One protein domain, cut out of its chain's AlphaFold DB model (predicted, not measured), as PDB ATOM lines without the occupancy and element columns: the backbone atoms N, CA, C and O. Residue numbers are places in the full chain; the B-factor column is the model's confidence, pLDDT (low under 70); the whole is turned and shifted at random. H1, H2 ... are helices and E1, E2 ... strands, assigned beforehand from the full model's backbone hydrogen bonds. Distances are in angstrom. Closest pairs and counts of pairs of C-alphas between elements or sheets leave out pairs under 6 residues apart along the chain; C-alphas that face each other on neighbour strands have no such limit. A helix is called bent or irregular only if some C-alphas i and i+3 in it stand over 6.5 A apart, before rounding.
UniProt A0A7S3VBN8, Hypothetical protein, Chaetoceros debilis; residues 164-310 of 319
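What this domain is: This is residues 164 to 310 of the 319 residues of the protein "Hypothetical protein" of Chaetoceros debilis (UniProt A0A7S3VBN8). A strongly twisted sheet of six strands runs through the middle of this domain, with E1 and E4 nearest its centre, the long helix H3 across one face, and H1 and H4 over the opposite face. H2 follows H1 end to end and nearly in line, and H5 packs on H2 at a steep tilt; these two only graze the sheet. The printed part has 147 residues, with five named helices and six named strands in the order E1 H1 H2 E2 E3 H3 E4 E5 E6 H4 H5, and its class is mixed, helices and strands. The sheet is branched at E1, and its neighbour strands are parallel but for the antiparallel hairpin of E5 and E6. The whole is compact, with a radius of gyration of the C-alphas of 14.2 A and spans of 42 by 37 by 28 A.

How they stand to each other: Start with E1, residues 164 to 171, which has three neighbours. On one side of it lie E2, residues 213 to 215, beside residues 164 to 165, and E3, residues 230 to 234, beside residues 166 to 171; on the other side lies E4, residues 269 to 274. Look for N 165 and O 214 at 2.8 A for E1 and E2, N 169 and O 231 at 2.8 A for E1 and E3, and N 168 and O 271 at 2.8 A for E1 and E4; these three pairs are parallel. E1 lies on one side of E4, and on the other side lies its parallel neighbour E6, residues 292 to 296, with N 272 and O 293 at 2.8 A. The edge strand E5, residues 284 to 286, forms a hairpin with E6, with N 285 and O 294 at 2.9 A. Residues 226 to 227 pair antiparallel with residues 230 to 231 of E3. H1, residues 182 to 190, is on the sheet at a height of 8.3 A, over E1 and only just over E3, with 3 C-alphas falling on E3; it runs slantwise to the strands, at 36 degrees to E1 on the local plane. H1 touches H2, residues 199 to 206, closest at the C-alphas of Val 189 and Ala 199, 5.0 A, with a shallow tilt of 4 degrees, the same way. E1, H1, H2 and E2 make a strand-helix-strand unit, two parallel neighbour strands with helices between, and its crossover is right-handed. H3, residues 243 to 258, is on the opposite face from H1 at a height of 8.4 A, over E1, E3 and E4; it runs only just across the strands, at 61 degrees to E3 on the local plane. The C-alphas of Val 233 and Ala 254, 6.2 A apart, are the closest of E3 and H3. H4, residues 297 to 301, is on the same face as H1 and touches it, closest at the C-alphas of Tyr 188 and Thr 301, 5.2 A. H5, residues 303 to 308, touches H2 at a steep tilt of 63 degrees, closest at the C-alphas of Ala 199 and Pro 303, 4.5 A. H4 and H5 only just touch, with 3 pairs of C-alphas within 8 A, and only at the corner. H3 is apart from H1, H2, H4 and H5. In H1, H2, H3 and H5 every O i to N i+4 pair is within hydrogen-bond range; in H4 0 of 1 is, beside 1 of 2 O i to N i+3 pairs.

Where its parts are: Find C-alpha 164 at (202.985, 134.897, 110.703); from there E1 runs 23.1 A to C-alpha 171. H1 measures 11.6 A and H2 10.4 A. E3 measures 13.5 A; H3 begins at C-alpha 243, (187.497, 130.187, 129.068), and runs 22.0 A to C-alpha 258. E4 measures 16.4 A and E6 13.8 A. H4 is irregular, with C-alphas 297 and 300 7.0 A apart. H5 ends at C-alpha 308, (204.493, 120.871, 123.710).

The domain as a whole: The C-alphas of Asp 174 and Tyr 208 are the two farthest apart, 43.3 A. The printed part has no cut. The link from E2 to E3, residues 216 to 229, is long. Look for pLDDT under 70 at residues 220, 223 to 224, 278, 289 and 308 to 310; the mean of the printed part is 87.7.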
ATOM      1  N   ARG A 164     203.245 133.592 110.086       91.69
ATOM      2  CA  ARG A 164     202.985 134.897 110.703       91.69
ATOM      3  C   ARG A 164     202.215 134.699 111.995       91.69
ATOM      4  O   ARG A 164     201.187 134.018 112.007       91.69
ATOM      5  N   ALA A 165     202.723 135.260 113.077       93.50
ATOM      6  CA  ALA A 165     202.215 135.018 114.408       93.50
ATOM      7  C   ALA A 165     201.949 136.313 115.168       93.50
ATOM      8  O   ALA A 165     202.731 137.260 115.097       93.50
ATOM      9  N   LEU A 166     200.859 136.302 115.933       95.69
ATOM     10  CA  LEU A 166     200.445 137.392 116.806       95.69
ATOM     11  C   LEU A 166     200.306 136.896 118.243       95.69
ATOM     12  O   LEU A 166     199.624 135.907 118.508       95.69
ATOM     13  N   VAL A 167     200.886 137.625 119.186       96.50
ATOM     14  CA  VAL A 167     200.638 137.459 120.617       96.50
ATOM     15  C   VAL A 167     199.641 138.517 121.075       96.50
ATOM     16  O   VAL A 167     199.800 139.706 120.806       96.50
ATOM     17  N   ILE A 168     198.619 138.100 121.810       97.06
ATOM     18  CA  ILE A 168     197.624 138.994 122.395       97.06
ATOM     19  C   ILE A 168     197.805 138.989 123.906       97.06
ATOM     20  O   ILE A 168     197.486 138.008 124.578       97.06
ATOM     21  N   LYS A 169     198.305 140.097 124.450       96.69
ATOM     22  CA  LYS A 169     198.341 140.346 125.888       96.69
ATOM     23  C   LYS A 169     196.972 140.835 126.346       96.69
ATOM     24  O   LYS A 169     196.573 141.944 125.997       96.69
ATOM     25  N   VAL A 170     196.284 140.042 127.162       97.31
ATOM     26  CA  VAL A 170     194.939 140.389 127.636       97.31
ATOM     27  C   VAL A 170     194.999 141.130 128.967       97.31
ATOM     28  O   VAL A 170     195.757 140.750 129.864       97.31
ATOM     29  N   ILE A 171     194.188 142.173 129.085       97.25
ATOM     30  CA  ILE A 171     193.854 142.881 130.319       97.25
ATOM     31  C   ILE A 171     192.352 142.695 130.528       97.25
ATOM     32  O   ILE A 171     191.581 142.948 129.605       97.25
ATOM     33  N   ASP A 172     191.929 142.208 131.688       97.06
ATOM     34  CA  ASP A 172     190.503 142.019 131.970       97.06
ATOM     35  C   ASP A 172     189.835 143.275 132.559       97.06
ATOM     36  O   ASP A 172     190.480 144.312 132.747       97.06
ATOM     37  N   SER A 173     188.534 143.186 132.853       97.31
ATOM     38  CA  SER A 173     187.764 144.305 133.417       97.31
ATOM     39  C   SER A 173     188.260 144.781 134.786       97.31
ATOM     40  O   SER A 173     188.007 145.925 135.160       97.31
ATOM     41  N   ASP A 174     188.952 143.916 135.530       95.06
ATOM     42  CA  ASP A 174     189.494 144.207 136.858       95.06
ATOM     43  C   ASP A 174     190.919 144.791 136.767       95.06
ATOM     44  O   ASP A 174     191.530 145.141 137.780       95.06
ATOM     45  N   GLY A 175     191.449 144.930 135.545       94.69
ATOM     46  CA  GLY A 175     192.817 145.363 135.275       94.69
ATOM     47  C   GLY A 175     193.846 144.242 135.434       94.69
ATOM     48  O   GLY A 175     195.052 144.508 135.413       94.69
ATOM     49  N   ASP A 176     193.400 142.994 135.584       94.25
ATOM     50  CA  ASP A 176     194.278 141.849 135.727       94.25
ATOM     51  C   ASP A 176     194.915 141.482 134.387       94.25
ATOM     52  O   ASP A 176     194.284 141.440 133.333       94.25
ATOM     53  N   THR A 177     196.214 141.199 134.421       95.38
ATOM     54  CA  THR A 177     196.996 140.840 133.238       95.38
ATOM     55  C   THR A 177     198.259 140.077 133.638       95.38
ATOM     56  O   THR A 177     198.588 139.966 134.822       95.38
ATOM     57  N   VAL A 178     198.974 139.538 132.653       93.75
ATOM     58  CA  VAL A 178     200.315 138.972 132.864       93.75
ATOM     59  C   VAL A 178     201.334 140.081 133.144       93.75
ATOM     60  O   VAL A 178     201.157 141.226 132.713       93.75
ATOM     61  N   SER A 179     202.404 139.770 133.870       91.94
ATOM     62  CA  SER A 179     203.369 140.777 134.341       91.94
ATOM     63  C   SER A 179     204.228 141.377 133.220       91.94
ATOM     64  O   SER A 179     204.640 142.533 133.286       91.94
ATOM     65  N   GLU A 180     204.431 140.615 132.151       91.50
ATOM     66  CA  GLU A 180     205.342 140.882 131.049       91.50
ATOM     67  C   GLU A 180     204.815 141.985 130.137       91.50
ATOM     68  O   GLU A 180     203.681 141.941 129.665       91.50
ATOM     69  N   THR A 181     205.631 142.985 129.834       93.00
ATOM     70  CA  THR A 181     205.309 144.016 128.835       93.00
ATOM     71  C   THR A 181     205.181 143.419 127.421       93.00
ATOM     72  O   THR A 181     205.713 142.337 127.169       93.00
ATOM     73  N   PRO A 182     204.531 144.106 126.457       93.50
ATOM     74  CA  PRO A 182     204.510 143.643 125.068       93.50
ATOM     75  C   PRO A 182     205.904 143.400 124.488       93.50
ATOM     76  O   PRO A 182     206.106 142.404 123.808       93.50
ATOM     77  N   ALA A 183     206.878 144.261 124.806       93.12
ATOM     78  CA  ALA A 183     208.259 144.095 124.361       93.12
ATOM     79  C   ALA A 183     208.903 142.820 124.931       93.12
ATOM     80  O   ALA A 183     209.556 142.089 124.198       93.12
ATOM     81  N   GLN A 184     208.664 142.506 126.208       93.69
ATOM     82  CA  GLN A 184     209.145 141.257 126.807       93.69
ATOM     83  C   GLN A 184     208.485 140.030 126.172       93.69
ATOM     84  O   GLN A 184     209.171 139.066 125.862       93.69
ATOM     85  N   LEU A 185     207.169 140.060 125.937       94.75
ATOM     86  CA  LEU A 185     206.479 138.966 125.245       94.75
ATOM     87  C   LEU A 185     206.990 138.784 123.810       94.75
ATOM     88  O   LEU A 185     207.152 137.654 123.357       94.75
ATOM     89  N   SER A 186     207.267 139.889 123.118       95.19
ATOM     90  CA  SER A 186     207.853 139.886 121.778       95.19
ATOM     91  C   SER A 186     209.221 139.203 121.792       95.19
ATOM     92  O   SER A 186     209.475 138.308 120.988       95.19
ATOM     93  N   ASP A 187     210.069 139.550 122.762       94.19
ATOM     94  CA  ASP A 187     211.400 138.969 122.898       94.19
ATOM     95  C   ASP A 187     211.345 137.480 123.265       94.19
ATOM     96  O   ASP A 187     211.902 136.659 122.547       94.19
ATOM     97  N   TYR A 188     210.567 137.085 124.277       92.19
ATOM     98  CA  TYR A 188     210.478 135.677 124.691       92.19
ATOM     99  C   TYR A 188     209.927 134.743 123.600       92.19
ATOM    100  O   TYR A 188     210.322 133.576 123.498       92.19
ATOM    101  N   VAL A 189     208.999 135.223 122.767       94.06
ATOM    102  CA  VAL A 189     208.402 134.397 121.705       94.06
ATOM    103  C   VAL A 189     209.240 134.442 120.424       94.06
ATOM    104  O   VAL A 189     209.436 133.397 119.792       94.06
ATOM    105  N   PHE A 190     209.759 135.614 120.049       95.19
ATOM    106  CA  PHE A 190     210.331 135.863 118.721       95.19
ATOM    107  C   PHE A 190     211.813 136.260 118.705       95.19
ATOM    108  O   PHE A 190     212.429 136.168 117.641       95.19
ATOM    109  N   GLY A 191     212.390 136.669 119.834       92.94
ATOM    110  CA  GLY A 191     213.797 137.077 119.974       92.94
ATOM    111  C   GLY A 191     214.093 138.500 119.506       92.94
ATOM    112  O   GLY A 191     215.206 138.790 119.076       92.94
ATOM    113  N   THR A 192     213.095 139.386 119.520       92.81
ATOM    114  CA  THR A 192     213.198 140.770 119.016       92.81
ATOM    115  C   THR A 192     214.082 141.678 119.879       92.81
ATOM    116  O   THR A 192     214.597 142.678 119.383       92.81
ATOM    117  N   GLY A 193     214.302 141.326 121.148       87.75
ATOM    118  CA  GLY A 193     215.198 141.997 122.095       87.75
ATOM    119  C   GLY A 193     216.566 141.324 122.254       87.75
ATOM    120  O   GLY A 193     217.400 141.822 123.012       87.75
ATOM    121  N   GLY A 194     216.828 140.241 121.515       84.00
ATOM    122  CA  GLY A 194     218.095 139.509 121.531       84.00
ATOM    123  C   GLY A 194     218.079 138.204 122.330       84.00
ATOM    124  O   GLY A 194     219.142 137.594 122.462       84.00
ATOM    125  N   ASP A 195     216.924 137.753 122.833       82.00
ATOM    126  CA  ASP A 195     216.810 136.416 123.421       82.00
ATOM    127  C   ASP A 195     217.126 135.336 122.368       82.00
ATOM    128  O   ASP A 195     216.518 135.254 121.295       82.00
ATOM    129  N   SER A 196     218.118 134.499 122.672       82.62
ATOM    130  CA  SER A 196     218.555 133.405 121.805       82.62
ATOM    131  C   SER A 196     217.737 132.121 121.978       82.62
ATOM    132  O   SER A 196     217.886 131.209 121.166       82.62
ATOM    133  N   ILE A 197     216.901 132.018 123.021       83.19
ATOM    134  CA  ILE A 197     216.148 130.808 123.384       83.19
ATOM    135  C   ILE A 197     214.653 131.118 123.431       83.19
ATOM    136  O   ILE A 197     214.016 131.205 124.474       83.19
ATOM    137  N   THR A 198     214.072 131.218 122.244       88.81
ATOM    138  CA  THR A 198     212.677 131.625 122.027       88.81
ATOM    139  C   THR A 198     211.881 130.558 121.298       88.81
ATOM    140  O   THR A 198     212.458 129.686 120.643       88.81
ATOM    141  N   ALA A 199     210.549 130.636 121.327       89.06
ATOM    142  CA  ALA A 199     209.710 129.714 120.559       89.06
ATOM    143  C   ALA A 199     210.068 129.709 119.068       89.06
ATOM    144  O   ALA A 199     210.182 128.638 118.473       89.06
ATOM    145  N   ARG A 200     210.331 130.886 118.485       92.31
ATOM    146  CA  ARG A 200     210.823 131.017 117.111       92.31
ATOM    147  C   ARG A 200     212.141 130.276 116.896       92.31
ATOM    148  O   ARG A 200     212.208 129.447 115.991       92.31
ATOM    149  N   SER A 201     213.162 130.542 117.717       88.19
ATOM    150  CA  SER A 201     214.485 129.911 117.573       88.19
ATOM    151  C   SER A 201     214.410 128.386 117.695       88.19
ATOM    152  O   SER A 201     215.004 127.671 116.891       88.19
ATOM    153  N   GLN A 202     213.619 127.884 118.648       84.94
ATOM    154  CA  GLN A 202     213.498 126.458 118.903       84.94
ATOM    155  C   GLN A 202     212.688 125.783 117.797       84.94
ATOM    156  O   GLN A 202     213.151 124.801 117.231       84.94
ATOM    157  N   LEU A 203     211.536 126.331 117.394       84.88
ATOM    158  CA  LEU A 203     210.768 125.802 116.259       84.88
ATOM    159  C   LEU A 203     211.597 125.804 114.968       84.88
ATOM    160  O   LEU A 203     211.540 124.846 114.194       84.88
ATOM    161  N   ASN A 204     212.410 126.839 114.753       84.31
ATOM    162  CA  ASN A 204     213.326 126.907 113.622       84.31
ATOM    163  C   ASN A 204     214.411 125.828 113.686       84.31
ATOM    164  O   ASN A 204     214.613 125.108 112.710       84.31
ATOM    165  N   ALA A 205     215.046 125.641 114.842       78.25
ATOM    166  CA  ALA A 205     216.054 124.606 115.036       78.25
ATOM    167  C   ALA A 205     215.470 123.190 114.872       78.25
ATOM    168  O   ALA A 205     216.015 122.382 114.121       78.25
ATOM    169  N   CYS A 206     214.332 122.897 115.509       75.25
ATOM    170  CA  CYS A 206     213.708 121.568 115.484       75.25
ATOM    171  C   CYS A 206     213.150 121.204 114.103       75.25
ATOM    172  O   CYS A 206     213.032 120.027 113.770       75.25
ATOM    173  N   SER A 207     212.842 122.211 113.284       72.06
ATOM    174  CA  SER A 207     212.420 122.040 111.894       72.06
ATOM    175  C   SER A 207     213.565 122.139 110.884       72.06
ATOM    176  O   SER A 207     213.301 122.121 109.686       72.06
ATOM    177  N   TYR A 208     214.827 122.260 111.317       73.75
ATOM    178  CA  TYR A 208     215.982 122.437 110.424       73.75
ATOM    179  C   TYR A 208     215.824 123.630 109.466       73.75
ATOM    180  O   TYR A 208     216.129 123.550 108.273       73.75
ATOM    181  N   GLY A 209     215.297 124.737 109.984       77.44
ATOM    182  CA  GLY A 209     215.047 125.959 109.226       77.44
ATOM    183  C   GLY A 209     213.831 125.896 108.300       77.44
ATOM    184  O   GLY A 209     213.628 126.823 107.519       77.44
ATOM    185  N   LYS A 210     213.028 124.823 108.348       73.00
ATOM    186  CA  LYS A 210     211.815 124.677 107.522       73.00
ATOM    187  C   LYS A 210     210.597 125.376 108.112       73.00
ATOM    188  O   LYS A 210     209.651 125.658 107.391       73.00
ATOM    189  N   PHE A 211     210.614 125.672 109.405       81.31
ATOM    190  CA  PHE A 211     209.570 126.413 110.090       81.31
ATOM    191  C   PHE A 211     210.169 127.688 110.684       81.31
ATOM    192  O   PHE A 211     211.153 127.641 111.414       81.31
ATOM    193  N   ASP A 212     209.578 128.839 110.390       88.50
ATOM    194  CA  ASP A 212     209.946 130.108 111.018       88.50
ATOM    195  C   ASP A 212     208.681 130.768 111.561       88.50
ATOM    196  O   ASP A 212     207.761 131.049 110.794       88.50
ATOM    197  N   LEU A 213     208.625 130.968 112.879       91.44
ATOM    198  CA  LEU A 213     207.524 131.657 113.545       91.44
ATOM    199  C   LEU A 213     207.818 133.157 113.532       91.44
ATOM    200  O   LEU A 213     208.520 133.661 114.408       91.44
ATOM    201  N   LYS A 214     207.334 133.865 112.516       92.00
ATOM    202  CA  LYS A 214     207.619 135.290 112.364       92.00
ATOM    203  C   LYS A 214     206.618 136.132 113.142       92.00
ATOM    204  O   LYS A 214     205.421 135.888 112.996       92.00
ATOM    205  N   PRO A 215     207.074 137.134 113.909       94.00
ATOM    206  CA  PRO A 215     206.160 138.132 114.431       94.00
ATOM    207  C   PRO A 215     205.525 138.889 113.265       94.00
ATOM    208  O   PRO A 215     206.212 139.269 112.319       94.00
ATOM    209  N   GLU A 216     204.219 139.098 113.335       89.94
ATOM    210  CA  GLU A 216     203.491 139.961 112.412       89.94
ATOM    211  C   GLU A 216     202.769 141.025 113.232       89.94
ATOM    212  O   GLU A 216     202.094 140.709 114.214       89.94
ATOM    213  N   SER A 217     202.961 142.290 112.866       82.94
ATOM    214  CA  SER A 217     202.462 143.420 113.654       82.94
ATOM    215  C   SER A 217     201.422 144.179 112.851       82.94
ATOM    216  O   SER A 217     201.684 144.500 111.693       82.94
ATOM    217  N   PRO A 218     200.277 144.539 113.442       76.56
ATOM    218  CA  PRO A 218     199.384 145.478 112.786       76.56
ATOM    219  C   PRO A 218     200.058 146.849 112.667       76.56
ATOM    220  O   PRO A 218     200.705 147.331 113.601       76.56
ATOM    221  N   GLU A 219     199.907 147.483 111.508       74.25
ATOM    222  CA  GLU A 219     200.441 148.822 111.272       74.25
ATOM    223  C   GLU A 219     199.694 149.878 112.105       74.25
ATOM    224  O   GLU A 219     198.491 149.779 112.344       74.25
ATOM    225  N   GLY A 220     200.405 150.928 112.525       68.38
ATOM    226  CA  GLY A 220     199.786 152.127 113.102       68.38
ATOM    227  C   GLY A 220     199.361 152.041 114.573       68.38
ATOM    228  O   GLY A 220     198.761 152.997 115.065       68.38
ATOM    229  N   LEU A 221     199.685 150.957 115.289       73.06
ATOM    230  CA  LEU A 221     199.506 150.901 116.744       73.06
ATOM    231  C   LEU A 221     200.640 151.621 117.483       73.06
ATOM    232  O   LEU A 221     201.792 151.639 117.050       73.06
ATOM    233  N   ASP A 222     200.307 152.228 118.622       71.50
ATOM    234  CA  ASP A 222     201.295 152.898 119.460       71.50
ATOM    235  C   ASP A 222     202.186 151.886 120.210       71.50
ATOM    236  O   ASP A 222     201.805 150.743 120.474       71.50
ATOM    237  N   SER A 223     203.390 152.311 120.597       65.00
ATOM    238  CA  SER A 223     204.373 151.457 121.282       65.00
ATOM    239  C   SER A 223     204.004 151.096 122.729       65.00
ATOM    240  O   SER A 223     204.665 150.267 123.349       65.00
ATOM    241  N   ASN A 224     202.988 151.740 123.316       62.22
ATOM    242  CA  ASN A 224     202.484 151.389 124.644       62.22
ATOM    243  C   ASN A 224     201.429 150.279 124.567       62.22
ATOM    244  O   ASN A 224     201.238 149.555 125.551       62.22
ATOM    245  N   THR A 225     200.751 150.134 123.433       71.19
ATOM    246  CA  THR A 225     199.713 149.131 123.168       71.19
ATOM    247  C   THR A 225     200.207 147.988 122.289       71.19
ATOM    248  O   THR A 225     199.541 146.956 122.226       71.19
ATOM    249  N   SER A 226     201.401 148.106 121.702       84.94
ATOM    250  CA  SER A 226     201.978 147.086 120.827       84.94
ATOM    251  C   SER A 226     203.505 146.982 120.915       84.94
ATOM    252  O   SER A 226     204.198 147.896 121.358       84.94
ATOM    253  N   ALA A 227     204.020 145.824 120.511       91.06
ATOM    254  CA  ALA A 227     205.415 145.575 120.161       91.06
ATOM    255  C   ALA A 227     205.433 144.660 118.925       91.06
ATOM    256  O   ALA A 227     204.379 144.210 118.478       91.06
ATOM    257  N   GLU A 228     206.609 144.360 118.374       92.19
ATOM    258  CA  GLU A 228     206.702 143.508 117.186       92.19
ATOM    259  C   GLU A 228     206.056 142.127 117.441       92.19
ATOM    260  O   GLU A 228     206.487 141.371 118.311       92.19
ATOM    261  N   GLY A 229     204.975 141.807 116.729       93.38
ATOM    262  CA  GLY A 229     204.215 140.569 116.908       93.38
ATOM    263  C   GLY A 229     203.344 140.514 118.163       93.38
ATOM    264  O   GLY A 229     202.884 139.428 118.510       93.38
ATOM    265  N   VAL A 230     203.122 141.628 118.873       95.56
ATOM    266  CA  VAL A 230     202.349 141.651 120.127       95.56
ATOM    267  C   VAL A 230     201.393 142.837 120.189       95.56
ATOM    268  O   VAL A 230     201.806 143.979 120.005       95.56
ATOM    269  N   ILE A 231     200.139 142.591 120.573       95.75
ATOM    270  CA  ILE A 231     199.159 143.638 120.895       95.75
ATOM    271  C   ILE A 231     198.596 143.479 122.303       95.75
ATOM    272  O   ILE A 231     198.501 142.370 122.828       95.75
ATOM    273  N   LYS A 232     198.190 144.592 122.915       95.50
ATOM    274  CA  LYS A 232     197.359 144.602 124.120       95.50
ATOM    275  C   LYS A 232     195.884 144.645 123.742       95.50
ATOM    276  O   LYS A 232     195.486 145.443 122.900       95.50
ATOM    277  N   VAL A 233     195.083 143.836 124.420       96.06
ATOM    278  CA  VAL A 233     193.623 143.819 124.304       96.06
ATOM    279  C   VAL A 233     193.033 143.948 125.699       96.06
ATOM    280  O   VAL A 233     193.378 143.162 126.581       96.06
ATOM    281  N   THR A 234     192.143 144.918 125.892       97.44
ATOM    282  CA  THR A 234     191.363 145.053 127.127       97.44
ATOM    283  C   THR A 234     189.961 144.525 126.880       97.44
ATOM    284  O   THR A 234     189.304 144.997 125.959       97.44
ATOM    285  N   ILE A 235     189.508 143.571 127.690       97.75
ATOM    286  CA  ILE A 235     188.144 143.025 127.636       97.75
ATOM    287  C   ILE A 235     187.285 143.602 128.765       97.75
ATOM    288  O   ILE A 235     187.792 143.973 129.821       97.75
ATOM    289  N   ASP A 236     185.974 143.667 128.552       97.69
ATOM    290  CA  ASP A 236     184.992 144.238 129.484       97.69
ATOM    291  C   ASP A 236     184.436 143.229 130.504       97.69
ATOM    292  O   ASP A 236     183.559 143.560 131.304       97.69
ATOM    293  N   ILE A 237     184.979 142.011 130.511       96.75
ATOM    294  CA  ILE A 237     184.633 140.942 131.448       96.75
ATOM    295  C   ILE A 237     185.855 140.515 132.271       96.75
ATOM    296  O   ILE A 237     186.979 140.576 131.765       96.75
ATOM    297  N   PRO A 238     185.671 140.017 133.505       95.75
ATOM    298  CA  PRO A 238     186.778 139.499 134.298       95.75
ATOM    299  C   PRO A 238     187.187 138.119 133.784       95.75
ATOM    300  O   PRO A 238     186.344 137.354 133.290       95.75
ATOM    301  N   PHE A 239     188.447 137.724 133.983       93.94
ATOM    302  CA  PHE A 239     188.903 136.389 133.575       93.94
ATOM    303  C   PHE A 239     188.094 135.252 134.231       93.94
ATOM    304  O   PHE A 239     187.937 134.166 133.663       93.94
ATOM    305  N   SER A 240     187.516 135.499 135.411       91.38
ATOM    306  CA  SER A 240     186.650 134.558 136.133       91.38
ATOM    307  C   SER A 240     185.362 134.171 135.387       91.38
ATOM    308  O   SER A 240     184.707 133.214 135.798       91.38
ATOM    309  N   SER A 241     185.038 134.832 134.270       91.75
ATOM    310  CA  SER A 241     183.892 134.532 133.394       91.75
ATOM    311  C   SER A 241     184.010 133.198 132.643       91.75
ATOM    312  O   SER A 241     183.037 132.713 132.067       91.75
ATOM    313  N   GLY A 242     185.189 132.570 132.671       88.06
ATOM    314  CA  GLY A 242     185.436 131.253 132.093       88.06
ATOM    315  C   GLY A 242     185.982 131.306 130.666       88.06
ATOM    316  O   GLY A 242     185.843 132.293 129.945       88.06
ATOM    317  N   LYS A 243     186.617 130.203 130.249       88.50
ATOM    318  CA  LYS A 243     187.497 130.187 129.068       88.50
ATOM    319  C   LYS A 243     186.838 130.629 127.765       88.50
ATOM    320  O   LYS A 243     187.432 131.391 127.018       88.50
ATOM    321  N   TYR A 244     185.610 130.184 127.504       91.12
ATOM    322  CA  TYR A 244     184.927 130.486 126.246       91.12
ATOM    323  C   TYR A 244     184.471 131.945 126.178       91.12
ATOM    324  O   TYR A 244     184.550 132.555 125.117       91.12
ATOM    325  N   ALA A 245     184.037 132.512 127.309       94.69
ATOM    326  CA  ALA A 245     183.647 133.915 127.385       94.69
ATOM    327  C   ALA A 245     184.866 134.825 127.186       94.69
ATOM    328  O   ALA A 245     184.824 135.724 126.352       94.69
ATOM    329  N   VAL A 246     185.972 134.533 127.884       95.00
ATOM    330  CA  VAL A 246     187.240 135.267 127.741       95.00
ATOM    331  C   VAL A 246     187.769 135.175 126.312       95.00
ATOM    332  O   VAL A 246     188.102 136.195 125.723       95.00
ATOM    333  N   GLU A 247     187.816 133.978 125.721       94.25
ATOM    334  CA  GLU A 247     188.293 133.795 124.345       94.25
ATOM    335  C   GLU A 247     187.443 134.576 123.331       94.25
ATOM    336  O   GLU A 247     188.001 135.222 122.445       94.25
ATOM    337  N   SER A 248     186.112 134.564 123.479       96.00
ATOM    338  CA  SER A 248     185.215 135.349 122.622       96.00
ATOM    339  C   SER A 248     185.461 136.848 122.779       96.00
ATOM    340  O   SER A 248     185.710 137.519 121.783       96.00
ATOM    341  N   ALA A 249     185.484 137.356 124.015       97.62
ATOM    342  CA  ALA A 249     185.690 138.778 124.284       97.62
ATOM    343  C   ALA A 249     187.040 139.276 123.744       97.62
ATOM    344  O   ALA A 249     187.121 140.344 123.146       97.62
ATOM    345  N   VAL A 250     188.101 138.472 123.883       97.62
ATOM    346  CA  VAL A 250     189.420 138.809 123.331       97.62
ATOM    347  C   VAL A 250     189.378 138.889 121.808       97.62
ATOM    348  O   VAL A 250     189.974 139.798 121.238       97.62
ATOM    349  N   ARG A 251     188.694 137.955 121.136       96.06
ATOM    350  CA  ARG A 251     188.572 137.967 119.670       96.06
ATOM    351  C   ARG A 251     187.781 139.177 119.183       96.06
ATOM    352  O   ARG A 251     188.209 139.803 118.217       96.06
ATOM    353  N   ASP A 252     186.690 139.513 119.861       97.31
ATOM    354  CA  ASP A 252     185.838 140.647 119.503       97.31
ATOM    355  C   ASP A 252     186.590 141.977 119.663       97.31
ATOM    356  O   ASP A 252     186.566 142.822 118.769       97.31
ATOM    357  N   GLU A 253     187.324 142.154 120.765       97.00
ATOM    358  CA  GLU A 253     188.133 143.357 120.994       97.00
ATOM    359  C   GLU A 253     189.361 143.426 120.080       97.00
ATOM    360  O   GLU A 253     189.661 144.481 119.517       97.00
ATOM    361  N   ALA A 254     190.042 142.302 119.842       95.12
ATOM    362  CA  ALA A 254     191.131 142.254 118.872       95.12
ATOM    363  C   ALA A 254     190.640 142.619 117.463       95.12
ATOM    364  O   ALA A 254     191.320 143.361 116.758       95.12
ATOM    365  N   ALA A 255     189.448 142.166 117.064       94.06
ATOM    366  CA  ALA A 255     188.875 142.504 115.767       94.06
ATOM    367  C   ALA A 255     188.591 144.006 115.618       94.06
ATOM    368  O   ALA A 255     188.805 144.564 114.543       94.06
ATOM    369  N   LYS A 256     188.181 144.688 116.696       93.75
ATOM    370  CA  LYS A 256     188.003 146.152 116.703       93.75
ATOM    371  C   LYS A 256     189.325 146.895 116.513       93.75
ATOM    372  O   LYS A 256     189.352 147.893 115.799       93.75
ATOM    373  N   ILE A 257     190.406 146.411 117.129       91.06
ATOM    374  CA  ILE A 257     191.749 147.002 117.000       91.06
ATOM    375  C   ILE A 257     192.309 146.779 115.591       91.06
ATOM    376  O   ILE A 257     192.874 147.690 114.996       91.06
ATOM    377  N   LEU A 258     192.158 145.562 115.067       90.69
ATOM    378  CA  LEU A 258     192.747 145.145 113.795       90.69
ATOM    379  C   LEU A 258     191.922 145.583 112.576       90.69
ATOM    380  O   LEU A 258     192.457 145.683 111.475       90.69
ATOM    381  N   GLY A 259     190.622 145.827 112.751       91.25
ATOM    382  CA  GLY A 259     189.689 146.116 111.660       91.25
ATOM    383  C   GLY A 259     189.218 144.875 110.888       91.25
ATOM    384  O   GLY A 259     188.557 145.017 109.861       91.25
ATOM    385  N   TYR A 260     189.543 143.668 111.362       90.69
ATOM    386  CA  TYR A 260     189.127 142.388 110.781       90.69
ATOM    387  C   TYR A 260     189.103 141.278 111.837       90.69
ATOM    388  O   TYR A 260     189.783 141.352 112.859       90.69
ATOM    389  N   GLU A 261     188.339 140.215 111.584       92.75
ATOM    390  CA  GLU A 261     188.277 139.063 112.487       92.75
ATOM    391  C   GLU A 261     189.552 138.215 112.428       92.75
ATOM    392  O   GLU A 261     190.079 137.916 111.357       92.75
ATOM    393  N   LEU A 262     190.018 137.756 113.591       90.62
ATOM    394  CA  LEU A 262     191.132 136.813 113.673       90.62
ATOM    395  C   LEU A 262     190.750 135.412 113.149       90.62
ATOM    396  O   LEU A 262     189.638 134.942 113.422       90.62
ATOM    397  N   PRO A 263     191.678 134.707 112.469       88.62
ATOM    398  CA  PRO A 263     193.072 135.107 112.230       88.62
ATOM    399  C   PRO A 263     193.241 136.041 111.016       88.62
ATOM    400  O   PRO A 263     194.317 136.608 110.820       88.62
ATOM    401  N   GLY A 264     192.183 136.222 110.222       85.00
ATOM    402  CA  GLY A 264     192.209 136.960 108.963       85.00
ATOM    403  C   GLY A 264     193.171 136.347 107.945       85.00
ATOM    404  O   GLY A 264     193.619 135.211 108.080       85.00
ATOM    405  N   GLU A 265     193.524 137.131 106.929       84.81
ATOM    406  CA  GLU A 265     194.588 136.785 105.974       84.81
ATOM    407  C   GLU A 265     195.979 137.193 106.480       84.81
ATOM    408  O   GLU A 265     196.982 136.928 105.821       84.81
ATOM    409  N   ALA A 266     196.059 137.856 107.638       85.56
ATOM    410  CA  ALA A 266     197.293 138.411 108.185       85.56
ATOM    411  C   ALA A 266     198.082 137.413 109.046       85.56
ATOM    412  O   ALA A 266     199.308 137.479 109.074       85.56
ATOM    413  N   TYR A 267     197.410 136.476 109.722       90.44
ATOM    414  CA  TYR A 267     198.049 135.607 110.710       90.44
ATOM    415  C   TYR A 267     197.826 134.123 110.415       90.44
ATOM    416  O   TYR A 267     196.731 133.685 110.080       90.44
ATOM    417  N   ASP A 268     198.872 133.324 110.602       89.56
ATOM    418  CA  ASP A 268     198.805 131.861 110.610       89.56
ATOM    419  C   ASP A 268     198.608 131.304 112.029       89.56
ATOM    420  O   ASP A 268     198.113 130.187 112.208       89.56
ATOM    421  N   TYR A 269     199.056 132.052 113.044       90.81
ATOM    422  CA  TYR A 269     199.037 131.621 114.436       90.81
ATOM    423  C   TYR A 269     198.789 132.784 115.399       90.81
ATOM    424  O   TYR A 269     199.358 133.860 115.260       90.81
ATOM    425  N   VAL A 270     197.949 132.563 116.404       94.19
ATOM    426  CA  VAL A 270     197.612 133.541 117.435       94.19
ATOM    427  C   VAL A 270     197.781 132.903 118.805       94.19
ATOM    428  O   VAL A 270     197.274 131.809 119.073       94.19
ATOM    429  N   MET A 271     198.487 133.606 119.681       96.00
ATOM    430  CA  MET A 271     198.802 133.190 121.041       96.00
ATOM    431  C   MET A 271     198.186 134.184 122.021       96.00
ATOM    432  O   MET A 271     198.628 135.324 122.114       96.00
ATOM    433  N   ILE A 272     197.166 133.775 122.767       96.62
ATOM    434  CA  ILE A 272     196.534 134.632 123.773       96.62
ATOM    435  C   ILE A 272     197.212 134.400 125.123       96.62
ATOM    436  O   ILE A 272     197.279 133.270 125.600       96.62
ATOM    437  N   SER A 273     197.669 135.476 125.755       96.12
ATOM    438  CA  SER A 273     198.225 135.477 127.105       96.12
ATOM    439  C   SER A 273     197.198 136.000 128.101       96.12
ATOM    440  O   SER A 273     196.833 137.177 128.063       96.12
ATOM    441  N   VAL A 274     196.771 135.142 129.024       95.56
ATOM    442  CA  VAL A 274     195.780 135.458 130.064       95.56
ATOM    443  C   VAL A 274     196.365 135.232 131.451       95.56
ATOM    444  O   VAL A 274     197.196 134.345 131.644       95.56
ATOM    445  N   LYS A 275     195.906 135.988 132.451       92.44
ATOM    446  CA  LYS A 275     196.170 135.628 133.851       92.44
ATOM    447  C   LYS A 275     195.356 134.380 134.204       92.44
ATOM    448  O   LYS A 275     194.353 134.078 133.556       92.44
ATOM    449  N   CYS A 276     195.778 133.629 135.218       85.62
ATOM    450  CA  CYS A 276     194.997 132.488 135.667       85.62
ATOM    451  C   CYS A 276     193.572 132.904 136.050       85.62
ATOM    452  O   CYS A 276     193.374 133.762 136.905       85.62
ATOM    453  N   TYR A 277     192.604 132.172 135.511       80.44
ATOM    454  CA  TYR A 277     191.243 132.102 136.012       80.44
ATOM    455  C   TYR A 277     190.835 130.655 136.249       80.44
ATOM    456  O   TYR A 277     191.383 129.761 135.611       80.44
ATOM    457  N   GLN A 278     189.877 130.467 137.169       66.69
ATOM    458  CA  GLN A 278     189.174 129.217 137.501       66.69
ATOM    459  C   GLN A 278     190.006 127.929 137.332       66.69
ATOM    460  O   GLN A 278     190.181 127.425 136.229       66.69
ATOM    461  N   TYR A 279     190.434 127.330 138.448       71.69
ATOM    462  CA  TYR A 279     191.253 126.108 138.462       71.69
ATOM    463  C   TYR A 279     192.561 126.260 137.663       71.69
ATOM    464  O   TYR A 279     192.698 125.783 136.542       71.69
ATOM    465  N   CYS A 280     193.576 126.860 138.295       81.44
ATOM    466  CA  CYS A 280     194.894 127.146 137.710       81.44
ATOM    467  C   CYS A 280     195.764 125.918 137.373       81.44
ATOM    468  O   CYS A 280     196.980 126.065 137.268       81.44
ATOM    469  N   ASN A 281     195.207 124.718 137.207       81.50
ATOM    470  CA  ASN A 281     195.966 123.488 136.960       81.50
ATOM    471  C   ASN A 281     196.153 123.182 135.460       81.50
ATOM    472  O   ASN A 281     195.956 122.058 135.006       81.50
ATOM    473  N   TRP A 282     196.477 124.204 134.671       84.56
ATOM    474  CA  TRP A 282     196.779 124.093 133.242       84.56
ATOM    475  C   TRP A 282     197.849 125.116 132.857       84.56
ATOM    476  O   TRP A 282     197.946 126.162 133.498       84.56
ATOM    477  N   ALA A 283     198.671 124.819 131.852       84.12
ATOM    478  CA  ALA A 283     199.710 125.737 131.375       84.12
ATOM    479  C   ALA A 283     199.276 126.483 130.108       84.12
ATOM    480  O   ALA A 283     199.382 127.704 130.017       84.12
ATOM    481  N   ALA A 284     198.720 125.729 129.162       89.62
ATOM    482  CA  ALA A 284     198.156 126.230 127.924       89.62
ATOM    483  C   ALA A 284     197.046 125.291 127.434       89.62
ATOM    484  O   ALA A 284     196.958 124.141 127.875       89.62
ATOM    485  N   TYR A 285     196.222 125.766 126.507       85.06
ATOM    486  CA  TYR A 285     195.347 124.919 125.706       85.06
ATOM    487  C   TYR A 285     195.305 125.402 124.257       85.06
ATOM    488  O   TYR A 285     195.550 126.568 123.949       85.06
ATOM    489  N   ALA A 286     194.989 124.477 123.360       85.69
ATOM    490  CA  ALA A 286     194.845 124.723 121.936       85.69
ATOM    491  C   ALA A 286     193.784 123.779 121.368       85.69
ATOM    492  O   ALA A 286     193.341 122.841 122.036       85.69
ATOM    493  N   TYR A 287     193.404 124.015 120.119       76.56
ATOM    494  CA  TYR A 287     192.507 123.136 119.379       76.56
ATOM    495  C   TYR A 287     193.294 122.386 118.295       76.56
ATOM    496  O   TYR A 287     194.252 122.917 117.727       76.56
ATOM    497  N   THR A 288     192.898 121.147 118.000       70.19
ATOM    498  CA  THR A 288     193.527 120.337 116.947       70.19
ATOM    499  C   THR A 288     193.469 121.071 115.610       70.19
ATOM    500  O   THR A 288     192.399 121.519 115.204       70.19
ATOM    501  N   ASN A 289     194.609 121.177 114.918       66.44
ATOM    502  CA  ASN A 289     194.737 121.874 113.631       66.44
ATOM    503  C   ASN A 289     194.223 123.325 113.647       66.44
ATOM    504  O   ASN A 289     193.657 123.795 112.664       66.44
ATOM    505  N   SER A 290     194.411 124.033 114.763       77.12
ATOM    506  CA  SER A 290     193.954 125.413 114.913       77.12
ATOM    507  C   SER A 290     195.081 126.441 114.825       77.12
ATOM    508  O   SER A 290     196.253 126.171 115.128       77.12
ATOM    509  N   TRP A 291     194.681 127.645 114.422       88.69
ATOM    510  CA  TRP A 291     195.476 128.866 114.446       88.69
ATOM    511  C   TRP A 291     195.582 129.454 115.860       88.69
ATOM    512  O   TRP A 291     196.429 130.306 116.079       88.69
ATOM    513  N   LEU A 292     194.768 129.011 116.824       90.19
ATOM    514  CA  LEU A 292     194.675 129.627 118.149       90.19
ATOM    515  C   LEU A 292     195.283 128.762 119.261       90.19
ATOM    516  O   LEU A 292     195.067 127.547 119.332       90.19
ATOM    517  N   SER A 293     196.003 129.399 120.180       92.88
ATOM    518  CA  SER A 293     196.405 128.822 121.467       92.88
ATOM    519  C   SER A 293     196.307 129.857 122.582       92.88
ATOM    520  O   SER A 293     196.510 131.046 122.353       92.88
ATOM    521  N   VAL A 294     196.005 129.398 123.793       93.75
ATOM    522  CA  VAL A 294     195.847 130.247 124.977       93.75
ATOM    523  C   VAL A 294     196.796 129.770 126.063       93.75
ATOM    524  O   VAL A 294     196.848 128.580 126.368       93.75
ATOM    525  N   PHE A 295     197.529 130.704 126.654       94.06
ATOM    526  CA  PHE A 295     198.579 130.474 127.636       94.06
ATOM    527  C   PHE A 295     198.251 131.201 128.929       94.06
ATOM    528  O   PHE A 295     197.830 132.360 128.924       94.06
ATOM    529  N   LYS A 296     198.469 130.512 130.044       91.38
ATOM    530  CA  LYS A 296     198.227 131.044 131.379       91.38
ATOM    531  C   LYS A 296     199.505 131.665 131.940       91.38
ATOM    532  O   LYS A 296     200.528 130.989 131.998       91.38
ATOM    533  N   ASN A 297     199.415 132.881 132.465       89.94
ATOM    534  CA  ASN A 297     200.507 133.584 133.138       89.94
ATOM    535  C   ASN A 297     201.825 133.530 132.329       89.94
ATOM    536  O   ASN A 297     201.829 133.775 131.124       89.94
ATOM    537  N   GLU A 298     202.926 133.161 132.985       86.62
ATOM    538  CA  GLU A 298     204.271 133.080 132.429       86.62
ATOM    539  C   GLU A 298     204.468 131.937 131.422       86.62
ATOM    540  O   GLU A 298     205.508 131.856 130.786       86.62
ATOM    541  N   PHE A 299     203.513 131.024 131.221       90.00
ATOM    542  CA  PHE A 299     203.751 129.881 130.329       90.00
ATOM    543  C   PHE A 299     203.919 130.264 128.856       90.00
ATOM    544  O   PHE A 299     204.502 129.495 128.093       90.00
ATOM    545  N   ILE A 300     203.463 131.454 128.454       91.12
ATOM    546  CA  ILE A 300     203.739 131.993 127.117       91.12
ATOM    547  C   ILE A 300     205.212 132.385 126.926       91.12
ATOM    548  O   ILE A 300     205.667 132.517 125.799       91.12
ATOM    549  N   THR A 301     205.979 132.561 128.002       88.44
ATOM    550  CA  THR A 301     207.408 132.901 127.919       88.44
ATOM    551  C   THR A 301     208.296 131.661 127.875       88.44
ATOM    552  O   THR A 301     209.510 131.776 127.767       88.44
ATOM    553  N   GLN A 302     207.708 130.464 127.954       86.25
ATOM    554  CA  GLN A 302     208.437 129.204 128.025       86.25
ATOM    555  C   GLN A 302     208.364 128.476 126.677       86.25
ATOM    556  O   GLN A 302     207.335 127.858 126.374       86.25
ATOM    557  N   PRO A 303     209.455 128.450 125.882       84.62
ATOM    558  CA  PRO A 303     209.471 127.758 124.596       84.62
ATOM    559  C   PRO A 303     209.028 126.299 124.714       84.62
ATOM    560  O   PRO A 303     208.262 125.824 123.885       84.62
ATOM    561  N   GLY A 304     209.424 125.605 125.789       77.06
ATOM    562  CA  GLY A 304     209.022 124.219 126.043       77.06
ATOM    563  C   GLY A 304     207.505 124.007 126.083       77.06
ATOM    564  O   GLY A 304     207.018 123.008 125.559       77.06
ATOM    565  N   VAL A 305     206.739 124.955 126.633       80.69
ATOM    566  CA  VAL A 305     205.270 124.860 126.684       80.69
ATOM    567  C   VAL A 305     204.648 125.152 125.321       80.69
ATOM    568  O   VAL A 305     203.713 124.466 124.914       80.69
ATOM    569  N   ILE A 306     205.190 126.122 124.586       84.12
ATOM    570  CA  ILE A 306     204.733 126.450 123.228       84.12
ATOM    571  C   ILE A 306     204.980 125.265 122.279       84.12
ATOM    572  O   ILE A 306     204.115 124.906 121.479       84.12
ATOM    573  N   LEU A 307     206.134 124.607 122.417       75.81
ATOM    574  CA  LEU A 307     206.527 123.431 121.640       75.81
ATOM    575  C   LEU A 307     205.692 122.192 121.979       75.81
ATOM    576  O   LEU A 307     205.371 121.425 121.071       75.81
ATOM    577  N   HIS A 308     205.289 122.018 123.245       62.28
ATOM    578  CA  HIS A 308     204.493 120.871 123.710       62.28
ATOM    579  C   HIS A 308     203.194 120.680 122.901       62.28
ATOM    580  O   HIS A 308     202.668 119.571 122.818       62.28
ATOM    581  N   GLY A 309     202.665 121.741 122.281       47.28
ATOM    582  CA  GLY A 309     201.467 121.673 121.442       47.28
ATOM    583  C   GLY A 309     201.689 121.225 119.990       47.28
ATOM    584  O   GLY A 309     200.714 120.856 119.338       47.28
ATOM    585  N   LYS A 310     202.919 121.279 119.451       45.56
ATOM    586  CA  LYS A 310     203.167 121.073 118.003       45.56
ATOM    587  C   LYS A 310     204.452 120.321 117.631       45.56
ATOM    588  O   LYS A 310     204.580 119.909 116.481       45.56
TER     589      LYS A 310